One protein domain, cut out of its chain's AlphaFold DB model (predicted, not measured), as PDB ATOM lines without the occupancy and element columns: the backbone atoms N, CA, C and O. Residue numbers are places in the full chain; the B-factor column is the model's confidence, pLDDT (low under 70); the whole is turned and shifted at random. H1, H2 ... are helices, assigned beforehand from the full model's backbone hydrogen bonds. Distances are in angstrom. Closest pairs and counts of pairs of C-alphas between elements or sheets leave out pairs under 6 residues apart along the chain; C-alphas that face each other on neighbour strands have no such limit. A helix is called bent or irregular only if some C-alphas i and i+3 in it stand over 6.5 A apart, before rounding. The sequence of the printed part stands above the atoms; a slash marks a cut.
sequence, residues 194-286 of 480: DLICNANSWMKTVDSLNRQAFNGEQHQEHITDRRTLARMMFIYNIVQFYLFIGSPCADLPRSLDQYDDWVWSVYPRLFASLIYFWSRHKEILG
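AT A GLANCE: This is residues 194 to 286 of the 480 residues of the protein "Hypothetical protein" of Rotaria socialis (UniProt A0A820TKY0). Three longer helices make a loose, elongated body: H3 is in the middle, with kinked H4 beside it on one side and, on the other, H2 joined to it through the short helix H1. The long link after H3 folds back, and H3 and H4 run the same way; residues 278 to 283 stick out at one end. The printed part has 93 residues with five named helices, in the order H1 to H5, and no named strand: all helix. It is loose, with a radius of gyration of the C-alphas of 15.8 A and spans of 51 by 28 by 22 A.

IN THESE COORDINATES: H1 is residues 194 to 197, beginning at C-alpha 194 (-16.167, 42.176, -35.316). H2, residues 202 to 215, is 19.9 A long. H3, residues 226 to 244, is 26.7 A long. H4, residues 256 to 279, is 32.3 A long, with a kink of 51 degrees near residue 265; it is irregular, C-alphas 257 and 260 being 7.5 A apart. H5, residues 281 to 284, ends at C-alpha 284 (8.238, 55.037, -45.523).

HOW THE PARTS SIT: H1 touches H2, the closest C-alphas being those of Ile 196 and Thr 205, 5.7 A apart. H1 also touches H3, with residues 232 to 239 of H3 alone; the closest C-alphas, of Ile 196 and Tyr 236, are 5.9 A apart. H2 and H3 are close but not clearly touching, the closest C-alphas, of Trp 202 and Tyr 236, being 7.9 A apart. H3 touches H4, the closest C-alphas, of Arg 231 and Tyr 259, being 7.3 A apart, at a steep tilt of 38 degrees, only just past shallow. H2 and H4 are apart. Every O i to N i+4 pair is within hydrogen-bond range in H2 and H3, and 16 of 20 in H4; H1 and H5 are too short for such a pair.

THE WHOLE: The C-alphas farthest apart, of His 219 and Lys 282, are 51.8 A apart. The printed part has no cut, and the link from H3 to H4 is long. The mean pLDDT of the printed part is 74.6; among the residues under 70 are 194 to 200 and 217 to 224.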
ATOM      1  N   ASP A 194     -16.213  41.426 -36.582       48.12
ATOM      2  CA  ASP A 194     -16.167  42.176 -35.316       48.12
ATOM      3  C   ASP A 194     -15.149  41.616 -34.309       48.12
ATOM      4  O   ASP A 194     -14.514  42.358 -33.562       48.12
ATOM      5  N   LEU A 195     -14.979  40.292 -34.283       52.03
ATOM      6  CA  LEU A 195     -14.088  39.603 -33.353       52.03
ATOM      7  C   LEU A 195     -12.614  39.768 -33.745       52.03
ATOM      8  O   LEU A 195     -11.741  39.883 -32.890       52.03
ATOM      9  N   ILE A 196     -12.364  39.839 -35.052       53.56
ATOM     10  CA  ILE A 196     -11.061  40.145 -35.643       53.56
ATOM     11  C   ILE A 196     -10.708  41.624 -35.416       53.56
ATOM     12  O   ILE A 196      -9.552  41.937 -35.149       53.56
ATOM     13  N   CYS A 197     -11.691  42.525 -35.482       52.59
ATOM     14  CA  CYS A 197     -11.487  43.969 -35.340       52.59
ATOM     15  C   CYS A 197     -11.285  44.435 -33.890       52.59
ATOM     16  O   CYS A 197     -10.488  45.337 -33.655       52.59
ATOM     17  N   ASN A 198     -11.954  43.815 -32.913       50.66
ATOM     18  CA  ASN A 198     -11.796  44.160 -31.491       50.66
ATOM     19  C   ASN A 198     -10.527  43.562 -30.851       50.66
ATOM     20  O   ASN A 198     -10.196  43.849 -29.696       50.66
ATOM     21  N   ALA A 199      -9.817  42.704 -31.583       55.22
ATOM     22  CA  ALA A 199      -8.630  42.023 -31.113       55.22
ATOM     23  C   ALA A 199      -7.360  42.711 -31.637       55.22
ATOM     24  O   ALA A 199      -6.945  42.517 -32.775       55.22
ATOM     25  N   ASN A 200      -6.660  43.440 -30.762       60.03
ATOM     26  CA  ASN A 200      -5.353  44.044 -31.086       60.03
ATOM     27  C   ASN A 200      -4.226  43.003 -31.299       60.03
ATOM     28  O   ASN A 200      -3.060  43.370 -31.413       60.03
ATOM     29  N   SER A 201      -4.533  41.704 -31.251       71.19
ATOM     30  CA  SER A 201      -3.589  40.621 -31.519       71.19
ATOM     31  C   SER A 201      -4.326  39.345 -31.919       71.19
ATOM     32  O   SER A 201      -5.452  39.110 -31.487       71.19
ATOM     33  N   TRP A 202      -3.649  38.464 -32.659       68.44
ATOM     34  CA  TRP A 202      -4.171  37.132 -32.980       68.44
ATOM     35  C   TRP A 202      -4.550  36.326 -31.729       68.44
ATOM     36  O   TRP A 202      -5.559  35.627 -31.731       68.44
ATOM     37  N   MET A 203      -3.790  36.470 -30.637       70.06
ATOM     38  CA  MET A 203      -4.109  35.808 -29.367       70.06
ATOM     39  C   MET A 203      -5.461  36.273 -28.816       70.06
ATOM     40  O   MET A 203      -6.281  35.446 -28.442       70.06
ATOM     41  N   LYS A 204      -5.750  37.581 -28.865       69.94
ATOM     42  CA  LYS A 204      -7.060  38.117 -28.462       69.94
ATOM     43  C   LYS A 204      -8.190  37.630 -29.372       69.94
ATOM     44  O   LYS A 204      -9.298  37.416 -28.888       69.94
ATOM     45  N   THR A 205      -7.912  37.429 -30.662       68.00
ATOM     46  CA  THR A 205      -8.865  36.813 -31.593       68.00
ATOM     47  C   THR A 205      -9.181  35.390 -31.141       68.00
ATOM     48  O   THR A 205     -10.346  35.055 -30.963       68.00
ATOM     49  N   VAL A 206      -8.158  34.571 -30.874       67.88
ATOM     50  CA  VAL A 206      -8.324  33.195 -30.373       67.88
ATOM     51  C   VAL A 206      -9.059  33.171 -29.030       67.88
ATOM     52  O   VAL A 206     -10.018  32.420 -28.879       67.88
ATOM     53  N   ASP A 207      -8.699  34.040 -28.086       67.94
ATOM     54  CA  ASP A 207      -9.368  34.139 -26.784       67.94
ATOM     55  C   ASP A 207     -10.845  34.500 -26.925       67.94
ATOM     56  O   ASP A 207     -11.692  33.980 -26.200       67.94
ATOM     57  N   SER A 208     -11.176  35.394 -27.854       67.44
ATOM     58  CA  SER A 208     -12.562  35.774 -28.094       67.44
ATOM     59  C   SER A 208     -13.349  34.655 -28.784       67.44
ATOM     60  O   SER A 208     -14.530  34.490 -28.482       67.44
ATOM     61  N   LEU A 209     -12.716  33.857 -29.655       66.75
ATOM     62  CA  LEU A 209     -13.321  32.638 -30.206       66.75
ATOM     63  C   LEU A 209     -13.605  31.620 -29.095       66.75
ATOM     64  O   LEU A 209     -14.714  31.097 -29.011       66.75
ATOM     65  N   ASN A 210     -12.639  31.410 -28.198       65.94
ATOM     66  CA  ASN A 210     -12.781  30.512 -27.053       65.94
ATOM     67  C   ASN A 210     -13.898  30.972 -26.105       65.94
ATOM     68  O   ASN A 210     -14.709  30.157 -25.674       65.94
ATOM     69  N   ARG A 211     -14.002  32.279 -25.824       67.81
ATOM     70  CA  ARG A 211     -15.100  32.838 -25.014       67.81
ATOM     71  C   ARG A 211     -16.462  32.666 -25.674       67.81
ATOM     72  O   ARG A 211     -17.426  32.380 -24.977       67.81
ATOM     73  N   GLN A 212     -16.562  32.846 -26.991       67.75
ATOM     74  CA  GLN A 212     -17.823  32.617 -27.703       67.75
ATOM     75  C   GLN A 212     -18.240  31.147 -27.674       67.75
ATOM     76  O   GLN A 212     -19.414  30.871 -27.445       67.75
ATOM     77  N   ALA A 213     -17.295  30.219 -27.852       64.69
ATOM     78  CA  ALA A 213     -17.561  28.790 -27.708       64.69
ATOM     79  C   ALA A 213     -18.033  28.458 -26.280       64.69
ATOM     80  O   ALA A 213     -19.065  27.813 -26.105       64.69
ATOM     81  N   PHE A 214     -17.340  28.990 -25.267       65.00
ATOM     82  CA  PHE A 214     -17.698  28.808 -23.859       65.00
ATOM     83  C   PHE A 214     -19.101  29.345 -23.534       65.00
ATOM     84  O   PHE A 214     -19.912  28.640 -22.942       65.00
ATOM     85  N   ASN A 215     -19.419  30.566 -23.973       72.00
ATOM     86  CA  ASN A 215     -20.718  31.205 -23.732       72.00
ATOM     87  C   ASN A 215     -21.864  30.583 -24.543       72.00
ATOM     88  O   ASN A 215     -23.026  30.775 -24.200       72.00
ATOM     89  N   GLY A 216     -21.555  29.881 -25.635       70.75
ATOM     90  CA  GLY A 216     -22.534  29.176 -26.458       70.75
ATOM     91  C   GLY A 216     -22.880  27.775 -25.953       70.75
ATOM     92  O   GLY A 216     -23.461  27.016 -26.725       70.75
ATOM     93  N   GLU A 217     -22.466  27.415 -24.730       65.94
ATOM     94  CA  GLU A 217     -22.589  26.061 -24.157       65.94
ATOM     95  C   GLU A 217     -22.012  24.969 -25.078       65.94
ATOM     96  O   GLU A 217     -22.419  23.805 -25.059       65.94
ATOM     97  N   GLN A 218     -21.023  25.325 -25.907       56.75
ATOM     98  CA  GLN A 218     -20.308  24.360 -26.733       56.75
ATOM     99  C   GLN A 218     -19.312  23.604 -25.849       56.75
ATOM    100  O   GLN A 218     -18.126  23.911 -25.795       56.75
ATOM    101  N   HIS A 219     -19.818  22.604 -25.128       52.84
ATOM    102  CA  HIS A 219     -19.023  21.740 -24.250       52.84
ATOM    103  C   HIS A 219     -18.210  20.678 -25.007       52.84
ATOM    104  O   HIS A 219     -17.426  19.953 -24.398       52.84
ATOM    105  N   GLN A 220     -18.391  20.570 -26.325       55.38
ATOM    106  CA  GLN A 220     -17.609  19.683 -27.182       55.38
ATOM    107  C   GLN A 220     -16.561  20.482 -27.952       55.38
ATOM    108  O   GLN A 220     -16.848  21.578 -28.435       55.38
ATOM    109  N   GLU A 221     -15.362  19.910 -28.100       54.44
ATOM    110  CA  GLU A 221     -14.334  20.439 -28.994       54.44
ATOM    111  C   GLU A 221     -14.911  20.589 -30.405       54.44
ATOM    112  O   GLU A 221     -15.046  19.628 -31.168       54.44
ATOM    113  N   HIS A 222     -15.267  21.817 -30.773       55.56
ATOM    114  CA  HIS A 222     -15.635  22.115 -32.143       55.56
ATOM    115  C   HIS A 222     -14.365  22.102 -32.985       55.56
ATOM    116  O   HIS A 222     -13.570  23.047 -32.972       55.56
ATOM    117  N   ILE A 223     -14.187  21.026 -33.752       57.97
ATOM    118  CA  ILE A 223     -13.151  20.948 -34.779       57.97
ATOM    119  C   ILE A 223     -13.467  22.020 -35.822       57.97
ATOM    120  O   ILE A 223     -14.260  21.821 -36.746       57.97
ATOM    121  N   THR A 224     -12.849  23.188 -35.658       62.25
ATOM    122  CA  THR A 224     -12.900  24.245 -36.662       62.25
ATOM    123  C   THR A 224     -12.119  23.754 -37.864       62.25
ATOM    124  O   THR A 224     -10.951  23.370 -37.760       62.25
ATOM    125  N   ASP A 225     -12.758  23.743 -39.030       75.44
ATOM    126  CA  ASP A 225     -12.078  23.275 -40.221       75.44
ATOM    127  C   ASP A 225     -10.893  24.205 -40.558       75.44
ATOM    128  O   ASP A 225     -10.954  25.435 -40.444       75.44
ATOM    129  N   ARG A 226      -9.784  23.608 -41.003       72.00
ATOM    130  CA  ARG A 226      -8.541  24.330 -41.318       72.00
ATOM    131  C   ARG A 226      -8.736  25.457 -42.343       72.00
ATOM    132  O   ARG A 226      -7.976  26.426 -42.327       72.00
ATOM    133  N   ARG A 227      -9.712  25.343 -43.254       76.31
ATOM    134  CA  ARG A 227      -9.996  26.370 -44.269       76.31
ATOM    135  C   ARG A 227     -10.657  27.584 -43.624       76.31
ATOM    136  O   ARG A 227     -10.275  28.698 -43.968       76.31
ATOM    137  N   THR A 228     -11.578  27.391 -42.685       77.06
ATOM    138  CA  THR A 228     -12.171  28.483 -41.900       77.06
ATOM    139  C   THR A 228     -11.105  29.250 -41.124       77.06
ATOM    140  O   THR A 228     -11.016  30.468 -41.275       77.06
ATOM    141  N   LEU A 229     -10.215  28.552 -40.410       76.25
ATOM    142  CA  LEU A 229      -9.121  29.200 -39.679       76.25
ATOM    143  C   LEU A 229      -8.185  29.986 -40.611       76.25
ATOM    144  O   LEU A 229      -7.821  31.125 -40.323       76.25
ATOM    145  N   ALA A 230      -7.825  29.406 -41.761       79.50
ATOM    146  CA  ALA A 230      -7.008  30.095 -42.755       79.50
ATOM    147  C   ALA A 230      -7.686  31.378 -43.264       79.50
ATOM    148  O   ALA A 230      -7.038  32.418 -43.340       79.50
ATOM    149  N   ARG A 231      -8.991  31.328 -43.563       84.19
ATOM    150  CA  ARG A 231      -9.770  32.497 -44.005       84.19
ATOM    151  C   ARG A 231      -9.792  33.603 -42.956       84.19
ATOM    152  O   ARG A 231      -9.569  34.758 -43.307       84.19
ATOM    153  N   MET A 232      -9.990  33.263 -41.684       79.25
ATOM    154  CA  MET A 232      -9.926  34.234 -40.584       79.25
ATOM    155  C   MET A 232      -8.554  34.897 -40.482       79.25
ATOM    156  O   MET A 232      -8.479  36.118 -40.378       79.25
ATOM    157  N   MET A 233      -7.475  34.110 -40.547       82.19
ATOM    158  CA  MET A 233      -6.111  34.649 -40.522       82.19
ATOM    159  C   MET A 233      -5.865  35.604 -41.693       82.19
ATOM    160  O   MET A 233      -5.261  36.656 -41.511       82.19
ATOM    161  N   PHE A 234      -6.357  35.275 -42.890       85.12
ATOM    162  CA  PHE A 234      -6.253  36.170 -44.043       85.12
ATOM    163  C   PHE A 234      -7.040  37.468 -43.852       85.12
ATOM    164  O   PHE A 234      -6.489  38.533 -44.113       85.12
ATOM    165  N   ILE A 235      -8.283  37.399 -43.357       84.56
ATOM    166  CA  ILE A 235      -9.080  38.595 -43.045       84.56
ATOM    167  C   ILE A 235      -8.337  39.470 -42.027       84.56
ATOM    168  O   ILE A 235      -8.162  40.661 -42.268       84.56
ATOM    169  N   TYR A 236      -7.839  38.879 -40.937       83.06
ATOM    170  CA  TYR A 236      -7.054  39.586 -39.921       83.06
ATOM    171  C   TYR A 236      -5.838  40.290 -40.528       83.06
ATOM    172  O   TYR A 236      -5.653  41.485 -40.316       83.06
ATOM    173  N   ASN A 237      -5.041  39.590 -41.339       83.88
ATOM    174  CA  ASN A 237      -3.856  40.176 -41.970       83.88
ATOM    175  C   ASN A 237      -4.203  41.318 -42.936       83.88
ATOM    176  O   ASN A 237      -3.467  42.297 -43.006       83.88
ATOM    177  N   ILE A 238      -5.326  41.222 -43.652       84.62
ATOM    178  CA  ILE A 238      -5.814  42.289 -44.533       84.62
ATOM    179  C   ILE A 238      -6.205  43.532 -43.723       84.62
ATOM    180  O   ILE A 238      -5.832  44.641 -44.101       84.62
ATOM    181  N   VAL A 239      -6.894  43.363 -42.591       81.62
ATOM    182  CA  VAL A 239      -7.225  44.473 -41.681       81.62
ATOM    183  C   VAL A 239      -5.962  45.113 -41.121       81.62
ATOM    184  O   VAL A 239      -5.818  46.330 -41.189       81.62
ATOM    185  N   GLN A 240      -5.028  44.306 -40.615       81.44
ATOM    186  CA  GLN A 240      -3.754  44.801 -40.090       81.44
ATOM    187  C   GLN A 240      -2.979  45.581 -41.151       81.44
ATOM    188  O   GLN A 240      -2.433  46.638 -40.855       81.44
ATOM    189  N   PHE A 241      -2.977  45.102 -42.396       83.19
ATOM    190  CA  PHE A 241      -2.364  45.816 -43.505       83.19
ATOM    191  C   PHE A 241      -3.051  47.161 -43.780       83.19
ATOM    192  O   PHE A 241      -2.355  48.160 -43.927       83.19
ATOM    193  N   TYR A 242      -4.388  47.219 -43.794       81.75
ATOM    194  CA  TYR A 242      -5.118  48.481 -43.969       81.75
ATOM    195  C   TYR A 242      -4.828  49.492 -42.859       81.75
ATOM    196  O   TYR A 242      -4.555  50.652 -43.156       81.75
ATOM    197  N   LEU A 243      -4.830  49.053 -41.601       80.44
ATOM    198  CA  LEU A 243      -4.484  49.909 -40.464       80.44
ATOM    199  C   LEU A 243      -3.035  50.397 -40.557       80.44
ATOM    200  O   LEU A 243      -2.757  51.569 -40.331       80.44
ATOM    201  N   PHE A 244      -2.119  49.509 -40.942       79.62
ATOM    202  CA  PHE A 244      -0.704  49.829 -41.097       79.62
ATOM    203  C   PHE A 244      -0.446  50.899 -42.165       79.62
ATOM    204  O   PHE A 244       0.391  51.771 -41.952       79.62
ATOM    205  N   ILE A 245      -1.171  50.873 -43.288       77.50
ATOM    206  CA  ILE A 245      -1.047  51.900 -44.334       77.50
ATOM    207  C   ILE A 245      -1.854  53.176 -44.035       77.50
ATOM    208  O   ILE A 245      -1.946  54.041 -44.903       77.50
ATOM    209  N   GLY A 246      -2.458  53.292 -42.848       78.88
ATOM    210  CA  GLY A 246      -3.276  54.445 -42.464       78.88
ATOM    211  C   GLY A 246      -4.605  54.534 -43.218       78.88
ATOM    212  O   GLY A 246      -5.135  55.624 -43.398       78.88
ATOM    213  N   SER A 247      -5.142  53.410 -43.704       78.50
ATOM    214  CA  SER A 247      -6.460  53.405 -44.341       78.50
ATOM    215  C   SER A 247      -7.541  53.634 -43.281       78.50
ATOM    216  O   SER A 247      -7.641  52.828 -42.350       78.50
ATOM    217  N   PRO A 248      -8.407  54.652 -43.435       72.38
ATOM    218  CA  PRO A 248      -9.462  54.946 -42.470       72.38
ATOM    219  C   PRO A 248     -10.618  53.943 -42.542       72.38
ATOM    220  O   PRO A 248     -11.521  54.005 -41.721       72.38
ATOM    221  N   CYS A 249     -10.621  53.025 -43.516       71.50
ATOM    222  CA  CYS A 249     -11.631  51.979 -43.659       71.50
ATOM    223  C   CYS A 249     -10.988  50.664 -44.125       71.50
ATOM    224  O   CYS A 249     -10.127  50.659 -45.011       71.50
ATOM    225  N   ALA A 250     -11.453  49.540 -43.577       75.06
ATOM    226  CA  ALA A 250     -11.161  48.197 -44.071       75.06
ATOM    227  C   ALA A 250     -12.485  47.482 -44.367       75.06
ATOM    228  O   ALA A 250     -13.265  47.214 -43.454       75.06
ATOM    229  N   ASP A 251     -12.750  47.178 -45.640       79.12
ATOM    230  CA  ASP A 251     -13.940  46.406 -46.008       79.12
ATOM    231  C   ASP A 251     -13.782  44.959 -45.560       79.12
ATOM    232  O   ASP A 251     -12.738  44.347 -45.783       79.12
ATOM    233  N   LEU A 252     -14.841  44.385 -44.998       80.94
ATOM    234  CA  LEU A 252     -14.859  43.023 -44.475       80.94
ATOM    235  C   LEU A 252     -15.968  42.210 -45.146       80.94
ATOM    236  O   LEU A 252     -17.008  42.770 -45.509       80.94
ATOM    237  N   PRO A 253     -15.787  40.887 -45.311       83.06
ATOM    238  CA  PRO A 253     -16.861  40.054 -45.821       83.06
ATOM    239  C   PRO A 253     -17.997  40.016 -44.793       83.06
ATOM    240  O   PRO A 253     -17.748  39.913 -43.590       83.06
ATOM    241  N   ARG A 254     -19.257  40.041 -45.254       78.31
ATOM    242  CA  ARG A 254     -20.418  39.963 -44.344       78.31
ATOM    243  C   ARG A 254     -20.494  38.615 -43.624       78.31
ATOM    244  O   ARG A 254     -21.024  38.522 -42.521       78.31
ATOM    245  N   SER A 255     -19.985  37.569 -44.271       79.50
ATOM    246  CA  SER A 255     -19.882  36.214 -43.739       79.50
ATOM    247  C   SER A 255     -18.717  35.461 -44.389       79.50
ATOM    248  O   SER A 255     -18.262  35.806 -45.479       79.50
ATOM    249  N   LEU A 256     -18.256  34.380 -43.752       76.12
ATOM    250  CA  LEU A 256     -17.196  33.521 -44.302       76.12
ATOM    251  C   LEU A 256     -17.575  32.830 -45.621       76.12
ATOM    252  O   LEU A 256     -16.686  32.452 -46.386       76.12
ATOM    253  N   ASP A 257     -18.870  32.667 -45.899       79.94
ATOM    254  CA  ASP A 257     -19.340  32.108 -47.169       79.94
ATOM    255  C   ASP A 257     -19.051  33.065 -48.338       79.94
ATOM    256  O   ASP A 257     -18.772  32.612 -49.443       79.94
ATOM    257  N   GLN A 258     -19.023  34.376 -48.074       84.06
ATOM    258  CA  GLN A 258     -18.687  35.421 -49.048       84.06
ATOM    259  C   GLN A 258     -17.183  35.708 -49.136       84.06
ATOM    260  O   GLN A 258     -16.775  36.616 -49.853       84.06
ATOM    261  N   TYR A 259     -16.342  34.967 -48.402       85.75
ATOM    262  CA  TYR A 259     -14.904  35.230 -48.341       85.75
ATOM    263  C   TYR A 259     -14.253  35.241 -49.727       85.75
ATOM    264  O   TYR A 259     -13.462  36.133 -50.007       85.75
ATOM    265  N   ASP A 260     -14.560  34.255 -50.579       82.69
ATOM    266  CA  ASP A 260     -13.879  34.124 -51.871       82.69
ATOM    267  C   ASP A 260     -14.208  35.341 -52.765       82.69
ATOM    268  O   ASP A 260     -13.291  35.973 -53.291       82.69
ATOM    269  N   ASP A 261     -15.484  35.734 -52.856       85.44
ATOM    270  CA  ASP A 261     -15.928  36.910 -53.622       85.44
ATOM    271  C   ASP A 261     -15.367  38.217 -53.051       85.44
ATOM    272  O   ASP A 261     -14.876  39.072 -53.792       85.44
ATOM    273  N   TRP A 262     -15.380  38.354 -51.721       89.12
ATOM    274  CA  TRP A 262     -14.809  39.510 -51.043       89.12
ATOM    275  C   TRP A 262     -13.308  39.637 -51.320       89.12
ATOM    276  O   TRP A 262     -12.880  40.709 -51.744       89.12
ATOM    277  N   VAL A 263     -12.519  38.563 -51.176       87.75
ATOM    278  CA  VAL A 263     -11.074  38.577 -51.474       87.75
ATOM    279  C   VAL A 263     -10.818  39.028 -52.907       87.75
ATOM    280  O   VAL A 263      -9.951  39.872 -53.128       87.75
ATOM    281  N   TRP A 264     -11.579  38.514 -53.876       83.88
ATOM    282  CA  TRP A 264     -11.446  38.942 -55.269       83.88
ATOM    283  C   TRP A 264     -11.783  40.420 -55.463       83.88
ATOM    284  O   TRP A 264     -11.101  41.090 -56.236       83.88
ATOM    285  N   SER A 265     -12.778  40.940 -54.742       86.69
ATOM    286  CA  SER A 265     -13.147  42.357 -54.808       86.69
ATOM    287  C   SER A 265     -12.087  43.284 -54.197       86.69
ATOM    288  O   SER A 265     -11.822  44.351 -54.747       86.69
ATOM    289  N   VAL A 266     -11.430  42.878 -53.101       86.19
ATOM    290  CA  VAL A 266     -10.407  43.703 -52.433       86.19
ATOM    291  C   VAL A 266      -9.011  43.529 -53.027       86.19
ATOM    292  O   VAL A 266      -8.165  44.406 -52.847       86.19
ATOM    293  N   TYR A 267      -8.756  42.432 -53.748       84.81
ATOM    294  CA  TYR A 267      -7.442  42.101 -54.301       84.81
ATOM    295  C   TYR A 267      -6.821  43.236 -55.134       84.81
ATOM    296  O   TYR A 267      -5.677  43.583 -54.839       84.81
ATOM    297  N   PRO A 268      -7.520  43.882 -56.094       81.56
ATOM    298  CA  PRO A 268      -6.933  44.978 -56.867       81.56
ATOM    299  C   PRO A 268      -6.451  46.136 -55.987       81.56
ATOM    300  O   PRO A 268      -5.351  46.648 -56.185       81.56
ATOM    301  N   ARG A 269      -7.237  46.510 -54.965       82.94
ATOM    302  CA  ARG A 269      -6.890  47.586 -54.024       82.94
ATOM    303  C   ARG A 269      -5.728  47.195 -53.116       82.94
ATOM    304  O   ARG A 269      -4.829  48.006 -52.904       82.94
ATOM    305  N   LEU A 270      -5.733  45.971 -52.581       84.12
ATOM    306  CA  LEU A 270      -4.631  45.450 -51.764       84.12
ATOM    307  C   LEU A 270      -3.333  45.403 -52.556       84.12
ATOM    308  O   LEU A 270      -2.300  45.846 -52.067       84.12
ATOM    309  N   PHE A 271      -3.402  44.916 -53.791       82.00
ATOM    310  CA  PHE A 271      -2.260  44.855 -54.681       82.00
ATOM    311  C   PHE A 271      -1.741  46.259 -55.014       82.00
ATOM    312  O   PHE A 271      -0.556  46.513 -54.845       82.00
ATOM    313  N   ALA A 272      -2.608  47.212 -55.364       81.06
ATOM    314  CA  ALA A 272      -2.198  48.600 -55.591       81.06
ATOM    315  C   ALA A 272      -1.543  49.234 -54.349       81.06
ATOM    316  O   ALA A 272      -0.506  49.881 -54.460       81.06
ATOM    317  N   SER A 273      -2.107  49.000 -53.160       83.00
ATOM    318  CA  SER A 273      -1.577  49.521 -51.891       83.00
ATOM    319  C   SER A 273      -0.220  48.910 -51.544       83.00
ATOM    320  O   SER A 273       0.693  49.625 -51.142       83.00
ATOM    321  N   LEU A 274      -0.072  47.595 -51.740       82.69
ATOM    322  CA  LEU A 274       1.189  46.871 -51.590       82.69
ATOM    323  C   LEU A 274       2.256  47.521 -52.478       82.69
ATOM    324  O   LEU A 274       3.327  47.899 -52.018       82.69
ATOM    325  N   ILE A 275       1.935  47.713 -53.750       78.94
ATOM    326  CA  ILE A 275       2.858  48.256 -54.742       78.94
ATOM    327  C   ILE A 275       3.221  49.709 -54.452       78.94
ATOM    328  O   ILE A 275       4.395  50.067 -54.521       78.94
ATOM    329  N   TYR A 276       2.251  50.535 -54.069       81.19
ATOM    330  CA  TYR A 276       2.496  51.910 -53.651       81.19
ATOM    331  C   TYR A 276       3.421  51.973 -52.430       81.19
ATOM    332  O   TYR A 276       4.444  52.657 -52.452       81.19
ATOM    333  N   PHE A 277       3.106  51.203 -51.389       81.38
ATOM    334  CA  PHE A 277       3.899  51.163 -50.167       81.38
ATOM    335  C   PHE A 277       5.344  50.738 -50.457       81.38
ATOM    336  O   PHE A 277       6.303  51.390 -50.046       81.38
ATOM    337  N   TRP A 278       5.514  49.664 -51.226       78.44
ATOM    338  CA  TRP A 278       6.835  49.109 -51.476       78.44
ATOM    339  C   TRP A 278       7.627  49.835 -52.564       78.44
ATOM    340  O   TRP A 278       8.855  49.828 -52.528       78.44
ATOM    341  N   SER A 279       6.989  50.511 -53.517       76.00
ATOM    342  CA  SER A 279       7.707  51.415 -54.431       76.00
ATOM    343  C   SER A 279       8.303  52.612 -53.682       76.00
ATOM    344  O   SER A 279       9.414  53.028 -54.003       76.00
ATOM    345  N   ARG A 280       7.646  53.074 -52.609       78.50
ATOM    346  CA  ARG A 280       8.092  54.185 -51.749       78.50
ATOM    347  C   ARG A 280       8.768  53.747 -50.450       78.50
ATOM    348  O   ARG A 280       8.935  54.550 -49.537       78.50
ATOM    349  N   HIS A 281       9.198  52.493 -50.342       80.94
ATOM    350  CA  HIS A 281       9.715  51.969 -49.075       80.94
ATOM    351  C   HIS A 281      10.923  52.745 -48.521       80.94
ATOM    352  O   HIS A 281      11.085  52.787 -47.311       80.94
ATOM    353  N   LYS A 282      11.723  53.420 -49.361       82.81
ATOM    354  CA  LYS A 282      12.787  54.333 -48.895       82.81
ATOM    355  C   LYS A 282      12.271  55.469 -48.020       82.81
ATOM    356  O   LYS A 282      12.921  55.868 -47.063       82.81
ATOM    357  N   GLU A 283      11.134  56.022 -48.411       82.06
ATOM    358  CA  GLU A 283      10.517  57.167 -47.752       82.06
ATOM    359  C   GLU A 283       9.753  56.712 -46.509       82.06
ATOM    360  O   GLU A 283       9.759  57.403 -45.499       82.06
ATOM    361  N   ILE A 284       9.125  55.532 -46.579       77.56
ATOM    362  CA  ILE A 284       8.238  55.037 -45.523       77.56
ATOM    363  C   ILE A 284       8.989  54.233 -44.451       77.56
ATOM    364  O   ILE A 284       8.742  54.405 -43.262       77.56
ATOM    365  N   LEU A 285       9.891  53.336 -44.857       76.62
ATOM    366  CA  LEU A 285      10.656  52.460 -43.958       76.62
ATOM    367  C   LEU A 285      12.073  52.980 -43.676       76.62
ATOM    368  O   LEU A 285      12.762  52.432 -42.816       76.62
ATOM    369  N   GLY A 286      12.506  54.021 -44.389       79.56
ATOM    370  CA  GLY A 286      13.868  54.543 -44.337       79.56
ATOM    371  C   GLY A 286      14.776  53.980 -45.440       79.56
ATOM    372  O   GLY A 286      14.368  53.137 -46.245       79.56
TER     373      GLY A 286